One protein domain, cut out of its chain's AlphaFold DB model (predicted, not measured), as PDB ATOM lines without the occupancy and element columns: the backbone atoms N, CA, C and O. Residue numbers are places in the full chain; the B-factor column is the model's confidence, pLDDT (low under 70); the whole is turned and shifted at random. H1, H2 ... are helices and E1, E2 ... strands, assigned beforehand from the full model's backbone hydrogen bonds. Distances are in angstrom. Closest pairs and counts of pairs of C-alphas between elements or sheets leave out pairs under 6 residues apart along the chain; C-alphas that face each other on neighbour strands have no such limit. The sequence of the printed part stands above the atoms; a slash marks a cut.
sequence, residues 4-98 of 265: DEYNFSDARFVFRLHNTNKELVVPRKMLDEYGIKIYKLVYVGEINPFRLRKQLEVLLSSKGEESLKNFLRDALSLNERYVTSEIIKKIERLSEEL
ATOM      1  N   ASP A   4      23.571  24.156  47.244       91.50
ATOM      2  CA  ASP A   4      22.619  25.145  47.763       91.50
ATOM      3  C   ASP A   4      23.247  25.945  48.915       91.50
ATOM      4  O   ASP A   4      23.051  27.152  49.000       91.50
ATOM      5  N   GLU A   5      24.012  25.275  49.785       90.25
ATOM      6  CA  GLU A   5      24.654  25.846  50.976       90.25
ATOM      7  C   GLU A   5      25.979  25.129  51.259       90.25
ATOM      8  O   GLU A   5      26.120  23.927  50.998       90.25
ATOM      9  N   TYR A   6      26.943  25.841  51.841       94.19
ATOM     10  CA  TYR A   6      28.125  25.239  52.448       94.19
ATOM     11  C   TYR A   6      28.753  26.141  53.510       94.19
ATOM     12  O   TYR A   6      28.559  27.355  53.521       94.19
ATOM     13  N   ASN A   7      29.545  25.535  54.391       94.12
ATOM     14  CA  ASN A   7      30.333  26.231  55.393       94.12
ATOM     15  C   ASN A   7      31.640  25.477  55.691       94.12
ATOM     16  O   ASN A   7      31.687  24.242  55.715       94.12
ATOM     17  N   PHE A   8      32.697  26.238  55.964       91.25
ATOM     18  CA  PHE A   8      33.976  25.734  56.440       91.25
ATOM     19  C   PHE A   8      34.149  26.072  57.920       91.25
ATOM     20  O   PHE A   8      34.138  27.232  58.316       91.25
ATOM     21  N   SER A   9      34.393  25.047  58.729       87.75
ATOM     22  CA  SER A   9      34.966  25.191  60.070       87.75
ATOM     23  C   SER A   9      36.415  24.694  60.064       87.75
ATOM     24  O   SER A   9      36.876  24.115  59.075       87.75
ATOM     25  N   ASP A  10      37.148  24.883  61.162       80.75
ATOM     26  CA  ASP A  10      38.547  24.443  61.251       80.75
ATOM     27  C   ASP A  10      38.702  22.930  61.025       80.75
ATOM     28  O   ASP A  10      39.647  22.489  60.374       80.75
ATOM     29  N   ALA A  11      37.734  22.130  61.482       92.38
ATOM     30  CA  ALA A  11      37.798  20.669  61.407       92.38
ATOM     31  C   ALA A  11      36.862  20.041  60.363       92.38
ATOM     32  O   ALA A  11      37.077  18.896  59.956       92.38
ATOM     33  N   ARG A  12      35.799  20.738  59.946       95.88
ATOM     34  CA  ARG A  12      34.705  20.151  59.155       95.88
ATOM     35  C   ARG A  12      34.306  21.025  57.980       95.88
ATOM     36  O   ARG A  12      34.290  22.250  58.085       95.88
ATOM     37  N   PHE A  13      33.903  20.363  56.909       96.31
ATOM     38  CA  PHE A  13      33.186  20.934  55.785       96.31
ATOM     39  C   PHE A  13      31.737  20.450  55.838       96.31
ATOM     40  O   PHE A  13      31.487  19.244  55.895       96.31
ATOM     41  N   VAL A  14      30.802  21.395  55.873       95.31
ATOM     42  CA  VAL A  14      29.359  21.135  55.865       95.31
ATOM     43  C   VAL A  14      28.816  21.642  54.543       95.31
ATOM     44  O   VAL A  14      29.127  22.767  54.163       95.31
ATOM     45  N   PHE A  15      28.045  20.832  53.826       95.06
ATOM     46  CA  PHE A  15      27.507  21.229  52.528       95.06
ATOM     47  C   PHE A  15      26.175  20.560  52.218       95.06
ATOM     48  O   PHE A  15      25.911  19.439  52.649       95.06
ATOM     49  N   ARG A  16      25.350  21.236  51.420       93.00
ATOM     50  CA  ARG A  16      24.070  20.731  50.925       93.00
ATOM     51  C   ARG A  16      24.061  20.757  49.406       93.00
ATOM     52  O   ARG A  16      24.290  21.794  48.784       93.00
ATOM     53  N   LEU A  17      23.797  19.600  48.808       91.56
ATOM     54  CA  LEU A  17      23.673  19.468  47.360       91.56
ATOM     55  C   LEU A  17      22.302  19.971  46.900       91.56
ATOM     56  O   LEU A  17      21.296  19.775  47.584       91.56
ATOM     57  N   HIS A  18      22.255  20.565  45.714       88.44
ATOM     58  CA  HIS A  18      21.007  20.986  45.093       88.44
ATOM     59  C   HIS A  18      20.014  19.818  44.976       88.44
ATOM     60  O   HIS A  18      20.409  18.685  44.692       88.44
ATOM     61  N   ASN A  19      18.721  20.088  45.185       84.00
ATOM     62  CA  ASN A  19      17.645  19.084  45.255       84.00
ATOM     63  C   ASN A  19      17.793  18.045  46.384       84.00
ATOM     64  O   ASN A  19      17.146  16.990  46.358       84.00
ATOM     65  N   THR A  20      18.591  18.354  47.409       84.56
ATOM     66  CA  THR A  20      18.638  17.600  48.666       84.56
ATOM     67  C   THR A  20      18.234  18.494  49.840       84.56
ATOM     68  O   THR A  20      18.489  19.699  49.858       84.56
ATOM     69  N   ASN A  21      17.568  17.905  50.832       84.31
ATOM     70  CA  ASN A  21      17.073  18.599  52.026       84.31
ATOM     71  C   ASN A  21      17.909  18.291  53.281       84.31
ATOM     72  O   ASN A  21      17.457  18.545  54.398       84.31
ATOM     73  N   LYS A  22      19.100  17.703  53.112       87.19
ATOM     74  CA  LYS A  22      20.011  17.351  54.204       87.19
ATOM     75  C   LYS A  22      21.416  17.835  53.902       87.19
ATOM     76  O   LYS A  22      21.898  17.704  52.781       87.19
ATOM     77  N   GLU A  23      22.053  18.367  54.932       92.00
ATOM     78  CA  GLU A  23      23.473  18.684  54.921       92.00
ATOM     79  C   GLU A  23      24.293  17.405  55.113       92.00
ATOM     80  O   GLU A  23      23.910  16.508  55.869       92.00
ATOM     81  N   LEU A  24      25.435  17.343  54.439       92.25
ATOM     82  CA  LEU A  24      26.469  16.344  54.645       92.25
ATOM     83  C   LEU A  24      27.631  16.993  55.386       92.25
ATOM     84  O   LEU A  24      28.053  18.104  55.057       92.25
ATOM     85  N   VAL A  25      28.162  16.281  56.375       94.50
ATOM     86  CA  VAL A  25      29.287  16.742  57.187       94.50
ATOM     87  C   VAL A  25      30.474  15.821  56.962       94.50
ATOM     88  O   VAL A  25      30.382  14.615  57.189       94.50
ATOM     89  N   VAL A  26      31.608  16.385  56.555       95.62
ATOM     90  CA  VAL A  26      32.855  15.634  56.354       95.62
ATOM     91  C   VAL A  26      34.038  16.321  57.039       95.62
ATOM     92  O   VAL A  26      34.042  17.546  57.193       95.62
ATOM     93  N   PRO A  27      35.071  15.574  57.464       96.50
ATOM     94  CA  PRO A  27      36.341  16.151  57.883       96.50
ATOM     95  C   PRO A  27      36.948  17.040  56.792       96.50
ATOM     96  O   PRO A  27      37.039  16.635  55.636       96.50
ATOM     97  N   ARG A  28      37.439  18.228  57.161       94.50
ATOM     98  CA  ARG A  28      38.015  19.188  56.203       94.50
ATOM     99  C   ARG A  28      39.186  18.603  55.408       94.50
ATOM    100  O   ARG A  28      39.286  18.859  54.215       94.50
ATOM    101  N   LYS A  29      40.001  17.751  56.041       95.50
ATOM    102  CA  LYS A  29      41.118  17.034  55.401       95.50
ATOM    103  C   LYS A  29      40.712  16.231  54.158       95.50
ATOM    104  O   LYS A  29      41.519  16.077  53.250       95.50
ATOM    105  N   MET A  30      39.456  15.771  54.081       96.56
ATOM    106  CA  MET A  30      38.972  15.033  52.913       96.56
ATOM    107  C   MET A  30      38.968  15.905  51.657       96.56
ATOM    108  O   MET A  30      39.140  15.392  50.557       96.56
ATOM    109  N   LEU A  31      38.813  17.225  51.794       95.69
ATOM    110  CA  LEU A  31      38.896  18.126  50.648       95.69
ATOM    111  C   LEU A  31      40.280  18.062  50.001       95.69
ATOM    112  O   LEU A  31      40.377  17.979  48.782       95.69
ATOM    113  N   ASP A  32      41.344  18.014  50.800       94.81
ATOM    114  CA  ASP A  32      42.717  17.915  50.302       94.81
ATOM    115  C   ASP A  32      43.030  16.498  49.781       94.81
ATOM    116  O   ASP A  32      43.612  16.321  48.701       94.81
ATOM    117  N   GLU A  33      42.576  15.469  50.508       96.56
ATOM    118  CA  GLU A  33      42.718  14.054  50.132       96.56
ATOM    119  C   GLU A  33      42.076  13.765  48.765       96.56
ATOM    120  O   GLU A  33      42.698  13.129  47.912       96.56
ATOM    121  N   TYR A  34      40.894  14.323  48.500       96.62
ATOM    122  CA  TYR A  34      40.152  14.148  47.248       96.62
ATOM    123  C   TYR A  34      40.315  15.317  46.261       96.62
ATOM    124  O   TYR A  34      39.735  15.314  45.176       96.62
ATOM    125  N   GLY A  35      41.115  16.333  46.597       95.62
ATOM    126  CA  GLY A  35      41.334  17.518  45.761       95.62
ATOM    127  C   GLY A  35      40.058  18.305  45.435       95.62
ATOM    128  O   GLY A  35      39.960  18.866  44.339       95.62
ATOM    129  N   ILE A  36      39.084  18.308  46.343       96.19
ATOM    130  CA  ILE A  36      37.779  18.953  46.203       96.19
ATOM    131  C   ILE A  36      37.913  20.459  46.374       96.19
ATOM    132  O   ILE A  36      38.497  20.946  47.341       96.19
ATOM    133  N   LYS A  37      37.323  21.202  45.440       95.81
ATOM    134  CA  LYS A  37      37.200  22.658  45.510       95.81
ATOM    135  C   LYS A  37      35.798  23.084  45.091       95.81
ATOM    136  O   LYS A  37      35.109  22.366  44.363       95.81
ATOM    137  N   ILE A  38      35.409  24.269  45.546       96.25
ATOM    138  CA  ILE A  38      34.185  24.939  45.115       96.25
ATOM    139  C   ILE A  38      34.544  25.872  43.961       96.25
ATOM    140  O   ILE A  38      35.450  26.700  44.081       96.25
ATOM    141  N   TYR A  39      33.842  25.711  42.847       96.69
ATOM    142  CA  TYR A  39      33.995  26.526  41.649       96.69
ATOM    143  C   TYR A  39      32.742  27.358  41.414       96.69
ATOM    144  O   TYR A  39      31.634  26.933  41.742       96.69
ATOM    145  N   LYS A  40      32.920  28.529  40.804       97.06
ATOM    146  CA  LYS A  40      31.832  29.438  40.435       97.06
ATOM    147  C   LYS A  40      31.496  29.228  38.966       97.06
ATOM    148  O   LYS A  40      32.225  29.661  38.079       97.06
ATOM    149  N   LEU A  41      30.422  28.499  38.701       97.19
ATOM    150  CA  LEU A  41      29.995  28.134  37.358       97.19
ATOM    151  C   LEU A  41      29.127  29.236  36.746       97.19
ATOM    152  O   LEU A  41      28.039  29.544  37.243       97.19
ATOM    153  N   VAL A  42      29.579  29.780  35.615       97.56
ATOM    154  CA  VAL A  42      28.736  30.562  34.705       97.56
ATOM    155  C   VAL A  42      27.848  29.585  33.936       97.56
ATOM    156  O   VAL A  42      28.294  28.945  32.985       97.56
ATOM    157  N   TYR A  43      26.600  29.447  34.386       95.19
ATOM    158  CA  TYR A  43      25.639  28.481  33.854       95.19
ATOM    159  C   TYR A  43      24.677  29.116  32.845       95.19
ATOM    160  O   TYR A  43      24.120  30.185  33.095       95.19
ATOM    161  N   VAL A  44      24.415  28.426  31.730       94.25
ATOM    162  CA  VAL A  44      23.578  28.919  30.618       94.25
ATOM    163  C   VAL A  44      22.168  29.361  31.045       94.25
ATOM    164  O   VAL A  44      21.609  30.299  30.471       94.25
ATOM    165  N   GLY A  45      21.590  28.710  32.063       92.88
ATOM    166  CA  GLY A  45      20.261  29.029  32.607       92.88
ATOM    167  C   GLY A  45      20.218  30.280  33.494       92.88
ATOM    168  O   GLY A  45      19.140  30.780  33.821       92.88
ATOM    169  N   GLU A  46      21.377  30.808  33.878       95.44
ATOM    170  CA  GLU A  46      21.492  32.024  34.687       95.44
ATOM    171  C   GLU A  46      21.828  33.261  33.843       95.44
ATOM    172  O   GLU A  46      21.836  34.372  34.371       95.44
ATOM    173  N   ILE A  47      22.076  33.097  32.538       96.50
ATOM    174  CA  ILE A  47      22.410  34.196  31.628       96.50
ATOM    175  C   ILE A  47      21.137  34.812  31.042       96.50
ATOM    176  O   ILE A  47      20.364  34.143  30.357       96.50
ATOM    177  N   ASN A  48      20.987  36.115  31.253       96.88
ATOM    178  CA  ASN A  48      20.029  37.002  30.607       96.88
ATOM    179  C   ASN A  48      20.785  38.062  29.783       96.88
ATOM    180  O   ASN A  48      21.996  38.232  29.963       96.88
ATOM    181  N   PRO A  49      20.109  38.814  28.895       97.50
ATOM    182  CA  PRO A  49      20.756  39.913  28.190       97.50
ATOM    183  C   PRO A  49      21.278  40.938  29.203       97.50
ATOM    184  O   PRO A  49      20.523  41.413  30.051       97.50
ATOM    185  N   PHE A  50      22.572  41.250  29.119       98.12
ATOM    186  CA  PHE A  50      23.303  42.178  29.989       98.12
ATOM    187  C   PHE A  50      23.394  41.765  31.466       98.12
ATOM    188  O   PHE A  50      23.793  42.568  32.307       98.12
ATOM    189  N   ARG A  51      23.041  40.524  31.829       96.12
ATOM    190  CA  ARG A  51      23.056  40.105  33.236       96.12
ATOM    191  C   ARG A  51      23.307  38.614  33.410       96.12
ATOM    192  O   ARG A  51      22.617  37.784  32.829       96.12
ATOM    193  N   LEU A  52      24.198  38.282  34.337       96.62
ATOM    194  CA  LEU A  52      24.217  36.976  34.989       96.62
ATOM    195  C   LEU A  52      23.417  37.068  36.290       96.62
ATOM    196  O   LEU A  52      23.742  37.883  37.152       96.62
ATOM    197  N   ARG A  53      22.358  36.265  36.428       94.88
ATOM    198  CA  ARG A  53      21.476  36.299  37.608       94.88
ATOM    199  C   ARG A  53      22.218  35.883  38.872       94.88
ATOM    200  O   ARG A  53      22.136  36.577  39.881       94.88
ATOM    201  N   LYS A  54      22.931  34.761  38.788       93.56
ATOM    202  CA  LYS A  54      23.838  34.240  39.811       93.56
ATOM    203  C   LYS A  54      24.856  33.300  39.173       93.56
ATOM    204  O   LYS A  54      24.598  32.704  38.129       93.56
ATOM    205  N   GLN A  55      25.998  33.145  39.825       94.88
ATOM    206  CA  GLN A  55      26.892  32.020  39.572       94.88
ATOM    207  C   GLN A  55      26.411  30.822  40.388       94.88
ATOM    208  O   GLN A  55      25.923  30.989  41.505       94.88
ATOM    209  N   LEU A  56      26.521  29.620  39.825       95.62
ATOM    210  CA  LEU A  56      26.240  28.400  40.577       95.62
ATOM    211  C   LEU A  56      27.519  27.930  41.253       95.62
ATOM    212  O   LEU A  56      28.549  27.782  40.601       95.62
ATOM    213  N   GLU A  57      27.457  27.661  42.546       96.38
ATOM    214  CA  GLU A  57      28.587  27.085  43.263       96.38
ATOM    215  C   GLU A  57      28.568  25.573  43.063       96.38
ATOM    216  O   GLU A  57      27.561  24.910  43.314       96.38
ATOM    217  N   VAL A  58      29.661  25.021  42.538       95.44
ATOM    218  CA  VAL A  58      29.746  23.599  42.193       95.44
ATOM    219  C   VAL A  58      30.947  22.929  42.835       95.44
ATOM    220  O   VAL A  58      32.052  23.469  42.839       95.44
ATOM    221  N   LEU A  59      30.739  21.714  43.342       94.88
ATOM    222  CA  LEU A  59      31.825  20.845  43.784       94.88
ATOM    223  C   LEU A  59      32.432  20.130  42.586       94.88
ATOM    224  O   LEU A  59      31.727  19.408  41.873       94.88
ATOM    225  N   LEU A  60      33.741  20.304  42.410       95.62
ATOM    226  CA  LEU A  60      34.552  19.550  41.460       95.62
ATOM    227  C   LEU A  60      35.851  19.073  42.120       95.62
ATOM    228  O   LEU A  60      36.311  19.657  43.105       95.62
ATOM    229  N   SER A  61      36.463  18.028  41.557       95.88
ATOM    230  CA  SER A  61      37.770  17.542  42.017       95.88
ATOM    231  C   SER A  61      38.864  17.903  41.024       95.88
ATOM    232  O   SER A  61      38.815  17.530  39.854       95.88
ATOM    233  N   SER A  62      39.916  18.547  41.524       94.38
ATOM    234  CA  SER A  62      41.170  18.756  40.788       94.38
ATOM    235  C   SER A  62      41.925  17.456  40.472       94.38
ATOM    236  O   SER A  62      42.825  17.474  39.637       94.38
ATOM    237  N   LYS A  63      41.550  16.332  41.103       94.31
ATOM    238  CA  LYS A  63      42.093  14.984  40.858       94.31
ATOM    239  C   LYS A  63      41.226  14.152  39.899       94.31
ATOM    240  O   LYS A  63      41.506  12.974  39.696       94.31
ATOM    241  N   GLY A  64      40.198  14.748  39.295       92.69
ATOM    242  CA  GLY A  64      39.367  14.106  38.276       92.69
ATOM    243  C   GLY A  64      38.123  13.399  38.819       92.69
ATOM    244  O   GLY A  64      37.876  13.330  40.023       92.69
ATOM    245  N   GLU A  65      37.270  12.948  37.892       93.31
ATOM    246  CA  GLU A  65      35.905  12.433  38.128       93.31
ATOM    247  C   GLU A  65      35.813  11.391  39.234       93.31
ATOM    248  O   GLU A  65      35.018  11.547  40.159       93.31
ATOM    249  N   GLU A  66      36.683  10.390  39.193       93.06
ATOM    250  CA  GLU A  66      36.616   9.274  40.130       93.06
ATOM    251  C   GLU A  66      36.926   9.692  41.570       93.06
ATOM    252  O   GLU A  66      36.320   9.191  42.515       93.06
ATOM    253  N   SER A  67      37.797  10.688  41.748       94.75
ATOM    254  CA  SER A  67      38.089  11.250  43.067       94.75
ATOM    255  C   SER A  67      36.874  11.981  43.649       94.75
ATOM    256  O   SER A  67      36.574  11.825  44.830       94.75
ATOM    257  N   LEU A  68      36.114  12.705  42.817       94.94
ATOM    258  CA  LEU A  68      34.862  13.338  43.244       94.94
ATOM    259  C   LEU A  68      33.784  12.302  43.587       94.94
ATOM    260  O   LEU A  68      33.103  12.452  44.598       94.94
ATOM    261  N   LYS A  69      33.644  11.237  42.788       93.94
ATOM    262  CA  LYS A  69      32.699  10.148  43.084       93.94
ATOM    263  C   LYS A  69      33.035   9.453  44.404       93.94
ATOM    264  O   LYS A  69      32.143   9.240  45.219       93.94
ATOM    265  N   ASN A  70      34.310   9.149  44.646       94.62
ATOM    266  CA  ASN A  70      34.748   8.526  45.897       94.62
ATOM    267  C   ASN A  70      34.543   9.450  47.102       94.62
ATOM    268  O   ASN A  70      34.028   9.002  48.119       94.62
ATOM    269  N   PHE A  71      34.822  10.750  46.961       95.56
ATOM    270  CA  PHE A  71      34.497  11.730  47.997       95.56
ATOM    271  C   PHE A  71      33.007  11.714  48.367       95.56
ATOM    272  O   PHE A  71      32.670  11.736  49.547       95.56
ATOM    273  N   LEU A  72      32.112  11.665  47.374       93.50
ATOM    274  CA  LEU A  72      30.666  11.640  47.610       93.50
ATOM    275  C   LEU A  72      30.210  10.340  48.280       93.50
ATOM    276  O   LEU A  72      29.379  10.396  49.183       93.50
ATOM    277  N   ARG A  73      30.768   9.190  47.879       92.19
ATOM    278  CA  ARG A  73      30.505   7.892  48.524       92.19
ATOM    279  C   ARG A  73      30.925   7.910  49.993       92.19
ATOM    280  O   ARG A  73      30.111   7.610  50.858       92.19
ATOM    281  N   ASP A  74      32.143   8.357  50.283       94.12
ATOM    282  CA  ASP A  74      32.639   8.447  51.657       94.12
ATOM    283  C   ASP A  74      31.842   9.464  52.485       94.12
ATOM    284  O   ASP A  74      31.532   9.220  53.652       94.12
ATOM    285  N   ALA A  75      31.463  10.597  51.881       93.38
ATOM    286  CA  ALA A  75      30.608  11.588  52.522       93.38
ATOM    287  C   ALA A  75      29.244  10.993  52.895       93.38
ATOM    288  O   ALA A  75      28.766  11.223  54.005       93.38
ATOM    289  N   LEU A  76      28.631  10.204  52.009       91.31
ATOM    290  CA  LEU A  76      27.395   9.484  52.311       91.31
ATOM    291  C   LEU A  76      27.598   8.498  53.462       91.31
ATOM    292  O   LEU A  76      26.834   8.555  54.426       91.31
ATOM    293  N   SER A  77      28.651   7.678  53.419       90.94
ATOM    294  CA  SER A  77      28.925   6.681  54.459       90.94
ATOM    295  C   SER A  77      29.134   7.287  55.845       90.94
ATOM    296  O   SER A  77      28.608   6.785  56.839       90.94
ATOM    297  N   LEU A  78      29.814   8.433  55.935       92.38
ATOM    298  CA  LEU A  78      29.977   9.160  57.199       92.38
ATOM    299  C   LEU A  78      28.660   9.724  57.758       92.38
ATOM    300  O   LEU A  78      28.560   9.976  58.960       92.38
ATOM    301  N   ASN A  79      27.654   9.919  56.904       91.31
ATOM    302  CA  ASN A  79      26.377  10.536  57.252       91.31
ATOM    303  C   ASN A  79      25.192   9.546  57.205       91.31
ATOM    304  O   ASN A  79      24.055   9.964  57.417       91.31
ATOM    305  N   GLU A  80      25.429   8.242  57.015       84.69
ATOM    306  CA  GLU A  80      24.398   7.189  56.877       84.69
ATOM    307  C   GLU A  80      23.341   7.201  57.990       84.69
ATOM    308  O   GLU A  80      22.169   6.923  57.750       84.69
ATOM    309  N   ARG A  81      23.727   7.572  59.216       81.88
ATOM    310  CA  ARG A  81      22.805   7.644  60.364       81.88
ATOM    311  C   ARG A  81      21.777   8.777  60.266       81.88
ATOM    312  O   ARG A  81      20.784   8.746  60.988       81.88
ATOM    313  N   TYR A  82      22.022   9.782  59.426       80.12
ATOM    314  CA  TYR A  82      21.252  11.032  59.362       80.12
ATOM    315  C   TYR A  82      20.612  11.289  57.992       80.12
ATOM    316  O   TYR A  82      19.781  12.193  57.853       80.12
ATOM    317  N   VAL A  83      20.984  10.496  56.989       82.94
ATOM    318  CA  VAL A  83      20.542  10.630  55.602       82.94
ATOM    319  C   VAL A  83      19.550   9.512  55.283       82.94
ATOM    320  O   VAL A  83      19.764   8.353  55.625       82.94
ATOM    321  N   THR A  84      18.430   9.847  54.644       82.44
ATOM    322  CA  THR A  84      17.424   8.846  54.263       82.44
ATOM    323  C   THR A  84      17.881   8.043  53.045       82.44
ATOM    324  O   THR A  84      18.635   8.533  52.202       82.44
ATOM    325  N   SER A  85      17.357   6.825  52.895       82.88
ATOM    326  CA  SER A  85      17.626   5.968  51.730       82.88
ATOM    327  C   SER A  85      17.271   6.630  50.392       82.88
ATOM    328  O   SER A  85      17.900   6.352  49.375       82.88
ATOM    329  N   GLU A  86      16.293   7.536  50.378       83.94
ATOM    330  CA  GLU A  86      15.942   8.331  49.199       83.94
ATOM    331  C   GLU A  86      17.060   9.305  48.796       83.94
ATOM    332  O   GLU A  86      17.378   9.429  47.614       83.94
ATOM    333  N   ILE A  87      17.673   9.990  49.764       81.62
ATOM    334  CA  ILE A  87      18.746  10.957  49.504       81.62
ATOM    335  C   ILE A  87      20.012  10.235  49.047       81.62
ATOM    336  O   ILE A  87      20.653  10.699  48.108       81.62
ATOM    337  N   ILE A  88      20.325   9.085  49.654       84.38
ATOM    338  CA  ILE A  88      21.427   8.216  49.216       84.38
ATOM    339  C   ILE A  88      21.255   7.888  47.729       84.38
ATOM    340  O   ILE A  88      22.114   8.249  46.930       84.38
ATOM    341  N   LYS A  89      20.091   7.356  47.330       86.19
ATOM    342  CA  LYS A  89      19.792   7.033  45.923       86.19
ATOM    343  C   LYS A  89      19.896   8.241  44.990       86.19
ATOM    344  O   LYS A  89      20.370   8.111  43.864       86.19
ATOM    345  N   LYS A  90      19.442   9.423  45.430       85.88
ATOM    346  CA  LYS A  90      19.567  10.663  44.644       85.88
ATOM    347  C   LYS A  90      21.030  11.036  44.420       85.88
ATOM    348  O   LYS A  90      21.397  11.362  43.297       85.88
ATOM    349  N   ILE A  91      21.859  10.984  45.460       83.75
ATOM    350  CA  ILE A  91      23.278  11.345  45.370       83.75
ATOM    351  C   ILE A  91      24.064  10.293  44.583       83.75
ATOM    352  O   ILE A  91      24.918  10.666  43.782       83.75
ATOM    353  N   GLU A  92      23.759   9.008  44.746       86.25
ATOM    354  CA  GLU A  92      24.335   7.930  43.935       86.25
ATOM    355  C   GLU A  92      24.035   8.146  42.452       86.25
ATOM    356  O   GLU A  92      24.960   8.209  41.647       86.25
ATOM    357  N   ARG A  93      22.769   8.398  42.100       86.94
ATOM    358  CA  ARG A  93      22.376   8.698  40.719       86.94
ATOM    359  C   ARG A  93      23.069   9.946  40.171       86.94
ATOM    360  O   ARG A  93      23.587   9.926  39.058       86.94
ATOM    361  N   LEU A  94      23.130  11.026  40.954       84.50
ATOM    362  CA  LEU A  94      23.879  12.229  40.574       84.50
ATOM    363  C   LEU A  94      25.367  11.930  40.355       84.50
ATOM    364  O   LEU A  94      25.984  12.526  39.478       84.50
ATOM    365  N   SER A  95      25.938  11.016  41.139       83.94
ATOM    366  CA  SER A  95      27.333  10.589  41.014       83.94
ATOM    367  C   SER A  95      27.562   9.725  39.774       83.94
ATOM    368  O   SER A  95      28.636   9.801  39.192       83.94
ATOM    369  N   GLU A  96      26.582   8.928  39.345       85.50
ATOM    370  CA  GLU A  96      26.637   8.153  38.098       85.50
ATOM    371  C   GLU A  96      26.523   9.044  36.855       85.50
ATOM    372  O   GLU A  96      27.234   8.838  35.872       85.50
ATOM    373  N   GLU A  97      25.656  10.059  36.905       86.19
ATOM    374  CA  GLU A  97      25.443  11.022  35.817       86.19
ATOM    375  C   GLU A  97      26.539  12.107  35.758       86.19
ATOM    376  O   GLU A  97      26.669  12.818  34.756       86.19
ATOM    377  N   LEU A  98      27.334  12.240  36.825       86.12
ATOM    378  CA  LEU A  98      28.410  13.216  36.948       86.12
ATOM    379  C   LEU A  98      29.440  13.034  35.835       86.12
ATOM    380  O   LEU A  98      30.126  12.018  35.763       86.12
TER     381      LEU A  98
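What this domain is: This is residues 4 to 98 of the 265 residues of an uncharacterized protein of Thermofilum adornatum (UniProt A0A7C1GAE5). A small three-stranded sheet, E1 to E3, and a long strand hairpin, E4 and E5, are joined by a helical hairpin, in which H2 packs on the sheet's edge strand E3 and on one end of the strand hairpin, and H3 runs back side by side with H2. The other end of the strand hairpin runs out into a long loop, residues 43 to 55, which reaches away from the body and makes much of the length. The printed part has 95 residues with three named helices and five named strands, in the order E1 E2 E3 H1 E4 E5 H2 H3, of mixed class; both sheets, E1 - E2 - E3 and E4 - E5, are antiparallel. The whole is compact by its radius of gyration of the C-alphas, 14.1 A, yet elongated in outline, with spans of 45 by 28 by 25 A.

Where its parts are: E1, residues 4 to 8, begins at C-alpha 4 (22.619, 25.145, 47.763). E2 is residues 12 to 17, 16.2 A long, and E3 is residues 24 to 27. H1, residues 29 to 33, is followed by E4, residues 36 to 42, 18.7 A long from C-alpha 36 (37.779, 18.953, 46.203). E5 is residues 56 to 61, 15.9 A long. H2, residues 65 to 79, measures 21.5 A, and H3, residues 85 to 97, measures 18.4 A and ends at C-alpha 97 (25.443, 11.022, 35.817).

How they stand to each other: E1, E2 and E3 form a meander, each strand the antiparallel neighbour of the one before. In the hairpin of E1 and E2, N 7 and O 14 are within hydrogen-bond range at 2.8 A; in that of E2 and E3, N 13 and O 26 are, at 2.8 A. H1 only grazes this sheet with residues 29 to 31. H1 and H2 are close but not clearly touching, the closest C-alphas, of Met 30 and Phe 71, being 7.4 A apart. E4 and E5 form an antiparallel hairpin at 142 degrees, with N 41 and O 56 at 2.8 A. H2 only grazes the three-stranded sheet with residues 71 to 79; its closest C-alphas to E3 are those of Ala 75 and Val 26, 6.0 A. The closest C-alphas of E5 and H2, of Ser 61 and Leu 68, are 5.3 A apart. H2 and H3 form a helical hairpin: they touch, closest at the C-alphas of Lys 69 and Ser 95, 5.8 A, at a shallow tilt of 7 degrees, opposite ways. H3 is not on the three-stranded sheet and is apart from E5. In H1, H2 and H3 every O i to N i+4 pair is within hydrogen-bond range.

The domain as a whole: The C-alphas farthest apart, of Phe 50 and Arg 81, are 46.0 A apart. The printed part has no cut. The link from E4 to E5 is long, with 13 residues; within it residues 47 to 48 pair antiparallel with residues 51 to 52. The mean pLDDT of the printed part is 91.9, and no printed residue is under 70.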